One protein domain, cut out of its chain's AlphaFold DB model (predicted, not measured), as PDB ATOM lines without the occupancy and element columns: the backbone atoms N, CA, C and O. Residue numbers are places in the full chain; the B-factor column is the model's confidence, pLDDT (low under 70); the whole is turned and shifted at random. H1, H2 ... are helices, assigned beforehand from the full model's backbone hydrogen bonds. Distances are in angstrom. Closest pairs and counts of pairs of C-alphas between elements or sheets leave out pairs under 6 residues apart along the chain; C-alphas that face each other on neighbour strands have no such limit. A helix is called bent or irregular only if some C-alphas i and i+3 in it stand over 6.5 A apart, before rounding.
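Overview. This is residues 148 to 187 and 226 to 259 of the 365 residues of an uncharacterized protein of Trypanosoma conorhini (UniProt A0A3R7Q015). A short helical hairpin, H1 and H2, stands crosswise on the first part of one long helix, H3, and meets it with the parts of H1 and H2 that are near their link. The rest of H3 sticks out as an arm: residues 244 to 259, of which 244 to 256 belong to H3, stand free and make much of the length. The printed part has 74 residues with three named helices, in the order H1, H2, H3, and no named strand; its class is all helix. The whole is loose, with a radius of gyration of the C-alphas of 15.0 A, and elongated, spanning 48 by 30 by 18 A.

Arrangement. Begin with H1, residues 148 to 165, and go on over a tight link of 5 residues to H2, residues 171 to 185. The two form a hairpin: they touch and run opposite ways at a shallow tilt of 34 degrees, only just short of steep. Look for their closest C-alphas at Glu 152 and Val 182, 5.9 A apart; H1 touches H2 with residues 152 to 159 alone. Then find H3, residues 226 to 256. H1 touches it with residues 159 to 162 alone, about perpendicular at 84 degrees, and the closest C-alphas are those of Val 162 and Tyr 236, 7.2 A apart. H2 touches H3 with residues 173 to 177 alone, at 72 degrees, only just about perpendicular; the closest C-alphas are those of Ser 177 and Phe 229, 5.8 A apart. The helix packing is mostly crossed, but only just: of 3 touching pairs, 1 is at a shallow tilt. In H1 and H3 every O i to N i+4 pair is within hydrogen-bond range; in H2 it is 9 of 11.

Along the chain. Find C-alpha 148 at (531.324, 204.582, 814.855); from there H1 runs 25.8 A to C-alpha 165. H2 starts at C-alpha 171, at (557.850, 205.502, 807.201), and covers 21.6 A to C-alpha 185. It is irregular, with C-alphas 172 and 175 8.1 A apart, and its line is a rough one. H3, the longest helix with 31 residues, runs 43.8 A from C-alpha 226 to C-alpha 256 at (530.997, 212.506, 777.733).

Size, cuts and confidence. The two C-alphas farthest apart are those of Glu 226 and Ile 259, 49.6 A. Without the free stretch, the body of 58 residues spans 30 by 26 by 17 A. The link from H2 to H3 goes across the cut: residues 188 to 225 are not printed, and C-alphas 187 and 226 are 18.5 A apart. The mean pLDDT of the printed part is 71.6; 26 residues are under 70, among them 167 to 173, 226 to 229 and 253 to 259.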
ATOM      1  N   ARG A 148     530.022 203.895 814.819       73.38
ATOM      2  CA  ARG A 148     531.324 204.582 814.855       73.38
ATOM      3  C   ARG A 148     532.490 203.648 814.507       73.38
ATOM      4  O   ARG A 148     533.384 204.027 813.764       73.38
ATOM      5  N   GLU A 149     532.422 202.400 814.953       77.00
ATOM      6  CA  GLU A 149     533.404 201.357 814.631       77.00
ATOM      7  C   GLU A 149     533.470 201.062 813.125       77.00
ATOM      8  O   GLU A 149     534.554 200.928 812.563       77.00
ATOM      9  N   THR A 150     532.319 201.017 812.437       74.81
ATOM     10  CA  THR A 150     532.299 200.830 810.977       74.81
ATOM     11  C   THR A 150     532.883 202.035 810.247       74.81
ATOM     12  O   THR A 150     533.580 201.857 809.251       74.81
ATOM     13  N   GLN A 151     532.653 203.246 810.764       75.81
ATOM     14  CA  GLN A 151     533.222 204.485 810.236       75.81
ATOM     15  C   GLN A 151     534.747 204.524 810.368       75.81
ATOM     16  O   GLN A 151     535.442 204.782 809.384       75.81
ATOM     17  N   GLU A 152     535.269 204.213 811.554       78.25
ATOM     18  CA  GLU A 152     536.706 204.153 811.826       78.25
ATOM     19  C   GLU A 152     537.393 203.075 810.974       78.25
ATOM     20  O   GLU A 152     538.432 203.339 810.368       78.25
ATOM     21  N   ALA A 153     536.772 201.898 810.829       78.25
ATOM     22  CA  ALA A 153     537.297 200.815 810.001       78.25
ATOM     23  C   ALA A 153     537.378 201.183 808.509       78.25
ATOM     24  O   ALA A 153     538.368 200.858 807.850       78.25
ATOM     25  N   CYS A 154     536.375 201.872 807.950       73.50
ATOM     26  CA  CYS A 154     536.455 202.299 806.550       73.50
ATOM     27  C   CYS A 154     537.441 203.446 806.344       73.50
ATOM     28  O   CYS A 154     538.129 203.458 805.326       73.50
ATOM     29  N   LEU A 155     537.535 204.390 807.282       80.25
ATOM     30  CA  LEU A 155     538.541 205.450 807.224       80.25
ATOM     31  C   LEU A 155     539.960 204.873 807.257       80.25
ATOM     32  O   LEU A 155     540.783 205.241 806.422       80.25
ATOM     33  N   ASP A 156     540.226 203.923 808.154       79.62
ATOM     34  CA  ASP A 156     541.510 203.220 808.223       79.62
ATOM     35  C   ASP A 156     541.794 202.430 806.934       79.62
ATOM     36  O   ASP A 156     542.911 202.473 806.422       79.62
ATOM     37  N   ALA A 157     540.784 201.778 806.345       77.44
ATOM     38  CA  ALA A 157     540.928 201.063 805.075       77.44
ATOM     39  C   ALA A 157     541.237 201.994 803.888       77.44
ATOM     40  O   ALA A 157     542.083 201.662 803.058       77.44
ATOM     41  N   ILE A 158     540.590 203.163 803.809       77.94
ATOM     42  CA  ILE A 158     540.866 204.168 802.770       77.94
ATOM     43  C   ILE A 158     542.295 204.687 802.916       77.94
ATOM     44  O   ILE A 158     543.023 204.761 801.932       77.94
ATOM     45  N   LEU A 159     542.714 205.023 804.135       79.75
ATOM     46  CA  LEU A 159     544.056 205.543 804.385       79.75
ATOM     47  C   LEU A 159     545.131 204.480 804.134       79.75
ATOM     48  O   LEU A 159     546.143 204.798 803.523       79.75
ATOM     49  N   ARG A 160     544.881 203.212 804.491       80.62
ATOM     50  CA  ARG A 160     545.744 202.079 804.115       80.62
ATOM     51  C   ARG A 160     545.872 201.919 802.607       80.62
ATOM     52  O   ARG A 160     546.976 201.767 802.111       80.62
ATOM     53  N   TRP A 161     544.765 202.003 801.871       79.31
ATOM     54  CA  TRP A 161     544.808 201.945 800.409       79.31
ATOM     55  C   TRP A 161     545.655 203.082 799.813       79.31
ATOM     56  O   TRP A 161     546.369 202.882 798.830       79.31
ATOM     57  N   VAL A 162     545.606 204.270 800.423       76.50
ATOM     58  CA  VAL A 162     546.451 205.401 800.029       76.50
ATOM     59  C   VAL A 162     547.930 205.153 800.372       76.50
ATOM     60  O   VAL A 162     548.789 205.431 799.533       76.50
ATOM     61  N   ASP A 163     548.223 204.581 801.546       78.25
ATOM     62  CA  ASP A 163     549.579 204.178 801.953       78.25
ATOM     63  C   ASP A 163     550.184 203.165 800.968       78.25
ATOM     64  O   ASP A 163     551.325 203.327 800.532       78.25
ATOM     65  N   ASP A 164     549.399 202.157 800.573       77.50
ATOM     66  CA  ASP A 164     549.812 201.093 799.650       77.50
ATOM     67  C   ASP A 164     550.076 201.624 798.231       77.50
ATOM     68  O   ASP A 164     550.928 201.106 797.506       77.50
ATOM     69  N   GLY A 165     549.342 202.660 797.813       66.56
ATOM     70  CA  GLY A 165     549.451 203.252 796.479       66.56
ATOM     71  C   GLY A 165     550.618 204.227 796.315       66.56
ATOM     72  O   GLY A 165     551.120 204.401 795.203       66.56
ATOM     73  N   SER A 166     551.051 204.888 797.390       70.44
ATOM     74  CA  SER A 166     552.227 205.761 797.373       70.44
ATOM     75  C   SER A 166     552.759 205.952 798.804       70.44
ATOM     76  O   SER A 166     552.292 206.841 799.532       70.44
ATOM     77  N   PRO A 167     553.752 205.131 799.200       69.56
ATOM     78  CA  PRO A 167     554.281 205.132 800.553       69.56
ATOM     79  C   PRO A 167     554.914 206.486 800.871       69.56
ATOM     80  O   PRO A 167     555.615 207.075 800.048       69.56
ATOM     81  N   CYS A 168     554.631 207.007 802.064       68.12
ATOM     82  CA  CYS A 168     555.269 208.223 802.550       68.12
ATOM     83  C   CYS A 168     556.731 207.917 802.919       68.12
ATOM     84  O   CYS A 168     556.994 206.903 803.562       68.12
ATOM     85  N   GLU A 169     557.678 208.776 802.528       67.25
ATOM     86  CA  GLU A 169     559.112 208.531 802.773       67.25
ATOM     87  C   GLU A 169     559.488 208.549 804.269       67.25
ATOM     88  O   GLU A 169     560.465 207.920 804.669       67.25
ATOM     89  N   ASP A 170     558.661 209.169 805.118       62.25
ATOM     90  CA  ASP A 170     558.811 209.202 806.579       62.25
ATOM     91  C   ASP A 170     558.111 207.983 807.240       62.25
ATOM     92  O   ASP A 170     557.192 208.104 808.051       62.25
ATOM     93  N   ALA A 171     558.534 206.767 806.877       59.44
ATOM     94  CA  ALA A 171     557.850 205.502 807.201       59.44
ATOM     95  C   ALA A 171     557.752 205.142 808.704       59.44
ATOM     96  O   ALA A 171     556.976 204.261 809.077       59.44
ATOM     97  N   LEU A 172     558.520 205.798 809.581       61.16
ATOM     98  CA  LEU A 172     558.657 205.401 810.990       61.16
ATOM     99  C   LEU A 172     557.439 205.742 811.872       61.16
ATOM    100  O   LEU A 172     557.330 205.176 812.955       61.16
ATOM    101  N   ASP A 173     556.516 206.606 811.424       67.06
ATOM    102  CA  ASP A 173     555.365 207.047 812.241       67.06
ATOM    103  C   ASP A 173     554.018 207.105 811.484       67.06
ATOM    104  O   ASP A 173     553.053 207.755 811.902       67.06
ATOM    105  N   VAL A 174     553.930 206.416 810.342       71.31
ATOM    106  CA  VAL A 174     552.730 206.421 809.481       71.31
ATOM    107  C   VAL A 174     551.540 205.761 810.184       71.31
ATOM    108  O   VAL A 174     550.424 206.270 810.125       71.31
ATOM    109  N   ALA A 175     551.768 204.669 810.922       75.50
ATOM    110  CA  ALA A 175     550.704 203.955 811.630       75.50
ATOM    111  C   ALA A 175     550.086 204.780 812.775       75.50
ATOM    112  O   ALA A 175     548.860 204.799 812.908       75.50
ATOM    113  N   SER A 176     550.904 205.490 813.560       76.75
ATOM    114  CA  SER A 176     550.426 206.372 814.638       76.75
ATOM    115  C   SER A 176     549.748 207.624 814.077       76.75
ATOM    116  O   SER A 176     548.736 208.080 814.603       76.75
ATOM    117  N   SER A 177     550.263 208.154 812.964       75.75
ATOM    118  CA  SER A 177     549.635 209.272 812.255       75.75
ATOM    119  C   SER A 177     548.274 208.881 811.676       75.75
ATOM    120  O   SER A 177     547.324 209.658 811.766       75.75
ATOM    121  N   ARG A 178     548.149 207.664 811.128       80.25
ATOM    122  CA  ARG A 178     546.892 207.128 810.592       80.25
ATOM    123  C   ARG A 178     545.851 206.931 811.690       80.25
ATOM    124  O   ARG A 178     544.724 207.386 811.526       80.25
ATOM    125  N   SER A 179     546.215 206.323 812.821       80.00
ATOM    126  CA  SER A 179     545.279 206.115 813.935       80.00
ATOM    127  C   SER A 179     544.814 207.434 814.565       80.00
ATOM    128  O   SER A 179     543.619 207.600 814.810       80.00
ATOM    129  N   ALA A 180     545.715 208.408 814.737       79.44
ATOM    130  CA  ALA A 180     545.363 209.752 815.198       79.44
ATOM    131  C   ALA A 180     544.397 210.460 814.232       79.44
ATOM    132  O   ALA A 180     543.454 211.133 814.653       79.44
ATOM    133  N   LEU A 181     544.593 210.271 812.927       76.00
ATOM    134  CA  LEU A 181     543.761 210.872 811.892       76.00
ATOM    135  C   LEU A 181     542.371 210.227 811.829       76.00
ATOM    136  O   LEU A 181     541.376 210.951 811.791       76.00
ATOM    137  N   VAL A 182     542.285 208.896 811.903       81.69
ATOM    138  CA  VAL A 182     541.011 208.161 812.007       81.69
ATOM    139  C   VAL A 182     540.226 208.625 813.234       81.69
ATOM    140  O   VAL A 182     539.052 208.968 813.106       81.69
ATOM    141  N   ALA A 183     540.883 208.744 814.391       78.75
ATOM    142  CA  ALA A 183     540.258 209.245 815.614       78.75
ATOM    143  C   ALA A 183     539.758 210.696 815.475       78.75
ATOM    144  O   ALA A 183     538.683 211.024 815.973       78.75
ATOM    145  N   SER A 184     540.504 211.558 814.769       78.69
ATOM    146  CA  SER A 184     540.107 212.953 814.527       78.69
ATOM    147  C   SER A 184     538.927 213.093 813.556       78.69
ATOM    148  O   SER A 184     538.077 213.959 813.747       78.69
ATOM    149  N   LEU A 185     538.847 212.231 812.536       71.94
ATOM    150  CA  LEU A 185     537.790 212.255 811.520       71.94
ATOM    151  C   LEU A 185     536.506 211.552 811.974       71.94
ATOM    152  O   LEU A 185     535.429 211.889 811.487       71.94
ATOM    153  N   ALA A 186     536.615 210.592 812.892       74.38
ATOM    154  CA  ALA A 186     535.474 209.922 813.510       74.38
ATOM    155  C   ALA A 186     534.910 210.686 814.726       74.38
ATOM    156  O   ALA A 186     533.904 210.274 815.307       74.38
ATOM    157  N   ALA A 187     535.544 211.790 815.140       75.12
ATOM    158  CA  ALA A 187     535.058 212.607 816.242       75.12
ATOM    159  C   ALA A 187     533.781 213.380 815.838       75.12
ATOM    160  O   ALA A 187     533.757 214.020 814.784       75.12
ATOM    161  N   GLU A 226     553.864 216.866 816.067       56.69
ATOM    162  CA  GLU A 226     552.838 217.687 815.400       56.69
ATOM    163  C   GLU A 226     553.272 218.123 813.984       56.69
ATOM    164  O   GLU A 226     552.460 218.288 813.065       56.69
ATOM    165  N   ILE A 227     554.586 218.269 813.779       60.72
ATOM    166  CA  ILE A 227     555.189 218.608 812.483       60.72
ATOM    167  C   ILE A 227     555.119 217.406 811.529       60.72
ATOM    168  O   ILE A 227     554.796 217.590 810.350       60.72
ATOM    169  N   GLY A 228     555.368 216.191 812.037       63.22
ATOM    170  CA  GLY A 228     555.214 214.936 811.291       63.22
ATOM    171  C   GLY A 228     553.766 214.711 810.852       63.22
ATOM    172  O   GLY A 228     553.493 214.542 809.663       63.22
ATOM    173  N   PHE A 229     552.817 214.883 811.778       66.44
ATOM    174  CA  PHE A 229     551.384 214.783 811.490       66.44
ATOM    175  C   PHE A 229     550.932 215.737 810.368       66.44
ATOM    176  O   PHE A 229     550.229 215.340 809.435       66.44
ATOM    177  N   ARG A 230     551.392 216.999 810.381       72.94
ATOM    178  CA  ARG A 230     551.059 217.979 809.327       72.94
ATOM    179  C   ARG A 230     551.659 217.647 807.959       72.94
ATOM    180  O   ARG A 230     551.089 218.069 806.948       72.94
ATOM    181  N   ARG A 231     552.804 216.962 807.900       73.50
ATOM    182  CA  ARG A 231     553.407 216.509 806.634       73.50
ATOM    183  C   ARG A 231     552.640 215.324 806.064       73.50
ATOM    184  O   ARG A 231     552.231 215.399 804.905       73.50
ATOM    185  N   HIS A 232     552.341 214.322 806.890       73.81
ATOM    186  CA  HIS A 232     551.510 213.180 806.503       73.81
ATOM    187  C   HIS A 232     550.122 213.634 806.031       73.81
ATOM    188  O   HIS A 232     549.651 213.200 804.983       73.81
ATOM    189  N   TRP A 233     549.511 214.621 806.696       75.81
ATOM    190  CA  TRP A 233     548.245 215.201 806.240       75.81
ATOM    191  C   TRP A 233     548.323 215.823 804.842       75.81
ATOM    192  O   TRP A 233     547.439 215.610 804.011       75.81
ATOM    193  N   ARG A 234     549.374 216.600 804.553       78.25
ATOM    194  CA  ARG A 234     549.540 217.200 803.220       78.25
ATOM    195  C   ARG A 234     549.725 216.136 802.141       78.25
ATOM    196  O   ARG A 234     549.206 216.334 801.044       78.25
ATOM    197  N   HIS A 235     550.411 215.042 802.467       77.25
ATOM    198  CA  HIS A 235     550.592 213.883 801.591       77.25
ATOM    199  C   HIS A 235     549.252 213.216 801.262       77.25
ATOM    200  O   HIS A 235     548.841 213.229 800.099       77.25
ATOM    201  N   TYR A 236     548.489 212.800 802.281       74.62
ATOM    202  CA  TYR A 236     547.154 212.217 802.093       74.62
ATOM    203  C   TYR A 236     546.212 213.157 801.335       74.62
ATOM    204  O   TYR A 236     545.524 212.750 800.400       74.62
ATOM    205  N   ALA A 237     546.201 214.446 801.680       75.81
ATOM    206  CA  ALA A 237     545.347 215.424 801.018       75.81
ATOM    207  C   ALA A 237     545.744 215.673 799.552       75.81
ATOM    208  O   ALA A 237     544.889 216.014 798.734       75.81
ATOM    209  N   ALA A 238     547.024 215.551 799.192       75.56
ATOM    210  CA  ALA A 238     547.465 215.647 797.803       75.56
ATOM    211  C   ALA A 238     547.041 214.407 797.002       75.56
ATOM    212  O   ALA A 238     546.484 214.548 795.911       75.56
ATOM    213  N   GLN A 239     547.222 213.217 797.573       75.81
ATOM    214  CA  GLN A 239     546.875 211.944 796.941       75.81
ATOM    215  C   GLN A 239     545.366 211.767 796.775       75.81
ATOM    216  O   GLN A 239     544.911 211.453 795.679       75.81
ATOM    217  N   LEU A 240     544.568 212.073 797.802       73.12
ATOM    218  CA  LEU A 240     543.104 212.028 797.714       73.12
ATOM    219  C   LEU A 240     542.571 213.011 796.667       73.12
ATOM    220  O   LEU A 240     541.666 212.680 795.903       73.12
ATOM    221  N   ARG A 241     543.160 214.210 796.559       75.38
ATOM    222  CA  ARG A 241     542.802 215.156 795.489       75.38
ATOM    223  C   ARG A 241     543.197 214.640 794.108       75.38
ATOM    224  O   ARG A 241     542.460 214.888 793.159       75.38
ATOM    225  N   ALA A 242     544.336 213.964 793.973       70.75
ATOM    226  CA  ALA A 242     544.757 213.366 792.709       70.75
ATOM    227  C   ALA A 242     543.833 212.206 792.298       70.75
ATOM    228  O   ALA A 242     543.359 212.189 791.163       70.75
ATOM    229  N   ALA A 243     543.495 211.316 793.235       69.81
ATOM    230  CA  ALA A 243     542.542 210.227 793.036       69.81
ATOM    231  C   ALA A 243     541.156 210.759 792.647       69.81
ATOM    232  O   ALA A 243     540.607 210.354 791.626       69.81
ATOM    233  N   CYS A 244     540.643 211.761 793.367       72.19
ATOM    234  CA  CYS A 244     539.369 212.406 793.049       72.19
ATOM    235  C   CYS A 244     539.364 213.023 791.640       72.19
ATOM    236  O   CYS A 244     538.395 212.875 790.897       72.19
ATOM    237  N   ARG A 245     540.458 213.677 791.217       74.25
ATOM    238  CA  ARG A 245     540.580 214.194 789.841       74.25
ATOM    239  C   ARG A 245     540.607 213.075 788.802       74.25
ATOM    240  O   ARG A 245     540.005 213.244 787.744       74.25
ATOM    241  N   ALA A 246     541.288 211.966 789.084       69.25
ATOM    242  CA  ALA A 246     541.346 210.814 788.190       69.25
ATOM    243  C   ALA A 246     539.969 210.147 788.048       69.25
ATOM    244  O   ALA A 246     539.517 209.912 786.929       69.25
ATOM    245  N   GLU A 247     539.256 209.930 789.154       68.50
ATOM    246  CA  GLU A 247     537.891 209.397 789.141       68.50
ATOM    247  C   GLU A 247     536.925 210.335 788.422       68.50
ATOM    248  O   GLU A 247     536.191 209.899 787.539       68.50
ATOM    249  N   LEU A 248     536.978 211.640 788.703       69.38
ATOM    250  CA  LEU A 248     536.182 212.627 787.976       69.38
ATOM    251  C   LEU A 248     536.510 212.647 786.483       69.38
ATOM    252  O   LEU A 248     535.609 212.873 785.683       69.38
ATOM    253  N   ALA A 249     537.762 212.421 786.082       69.38
ATOM    254  CA  ALA A 249     538.129 212.320 784.673       69.38
ATOM    255  C   ALA A 249     537.551 211.053 784.023       69.38
ATOM    256  O   ALA A 249     537.055 211.128 782.900       69.38
ATOM    257  N   VAL A 250     537.547 209.918 784.729       68.62
ATOM    258  CA  VAL A 250     536.921 208.667 784.268       68.62
ATOM    259  C   VAL A 250     535.406 208.823 784.162       68.62
ATOM    260  O   VAL A 250     534.840 208.503 783.119       68.62
ATOM    261  N   VAL A 251     534.755 209.383 785.184       66.12
ATOM    262  CA  VAL A 251     533.313 209.663 785.182       66.12
ATOM    263  C   VAL A 251     532.974 210.651 784.074       66.12
ATOM    264  O   VAL A 251     532.084 210.385 783.281       66.12
ATOM    265  N   LYS A 252     533.726 211.749 783.924       71.25
ATOM    266  CA  LYS A 252     533.526 212.691 782.813       71.25
ATOM    267  C   LYS A 252     533.729 212.031 781.461       71.25
ATOM    268  O   LYS A 252     532.969 212.334 780.558       71.25
ATOM    269  N   LYS A 253     534.699 211.131 781.301       67.00
ATOM    270  CA  LYS A 253     534.901 210.386 780.051       67.00
ATOM    271  C   LYS A 253     533.731 209.438 779.770       67.00
ATOM    272  O   LYS A 253     533.259 209.414 778.641       67.00
ATOM    273  N   ALA A 254     533.227 208.739 780.787       58.62
ATOM    274  CA  ALA A 254     532.064 207.853 780.693       58.62
ATOM    275  C   ALA A 254     530.738 208.610 780.469       58.62
ATOM    276  O   ALA A 254     529.841 208.113 779.796       58.62
ATOM    277  N   CYS A 255     530.613 209.828 780.997       55.53
ATOM    278  CA  CYS A 255     529.450 210.690 780.783       55.53
ATOM    279  C   CYS A 255     529.545 211.502 779.479       55.53
ATOM    280  O   CYS A 255     528.516 211.841 778.904       55.53
ATOM    281  N   ALA A 256     530.755 211.824 779.009       58.75
ATOM    282  CA  ALA A 256     530.997 212.506 777.733       58.75
ATOM    283  C   ALA A 256     530.906 211.555 776.536       58.75
ATOM    284  O   ALA A 256     530.653 212.006 775.417       58.75
ATOM    285  N   THR A 257     531.069 210.244 776.745       54.28
ATOM    286  CA  THR A 257     530.542 209.252 775.810       54.28
ATOM    287  C   THR A 257     529.028 209.324 775.868       54.28
ATOM    288  O   THR A 257     528.389 208.687 776.698       54.28
ATOM    289  N   ASP A 258     528.481 210.160 774.993       46.34
ATOM    290  CA  ASP A 258     527.069 210.273 774.677       46.34
ATOM    291  C   ASP A 258     526.535 208.850 774.439       46.34
ATOM    292  O   ASP A 258     526.769 208.248 773.386       46.34
ATOM    293  N   ILE A 259     525.908 208.261 775.464       53.41
ATOM    294  CA  ILE A 259     525.478 206.853 775.473       53.41
ATOM    295  C   ILE A 259     524.572 206.591 774.254       53.41
ATOM    296  O   ILE A 259     524.597 205.508 773.675       53.41
TER     297      ILE A 259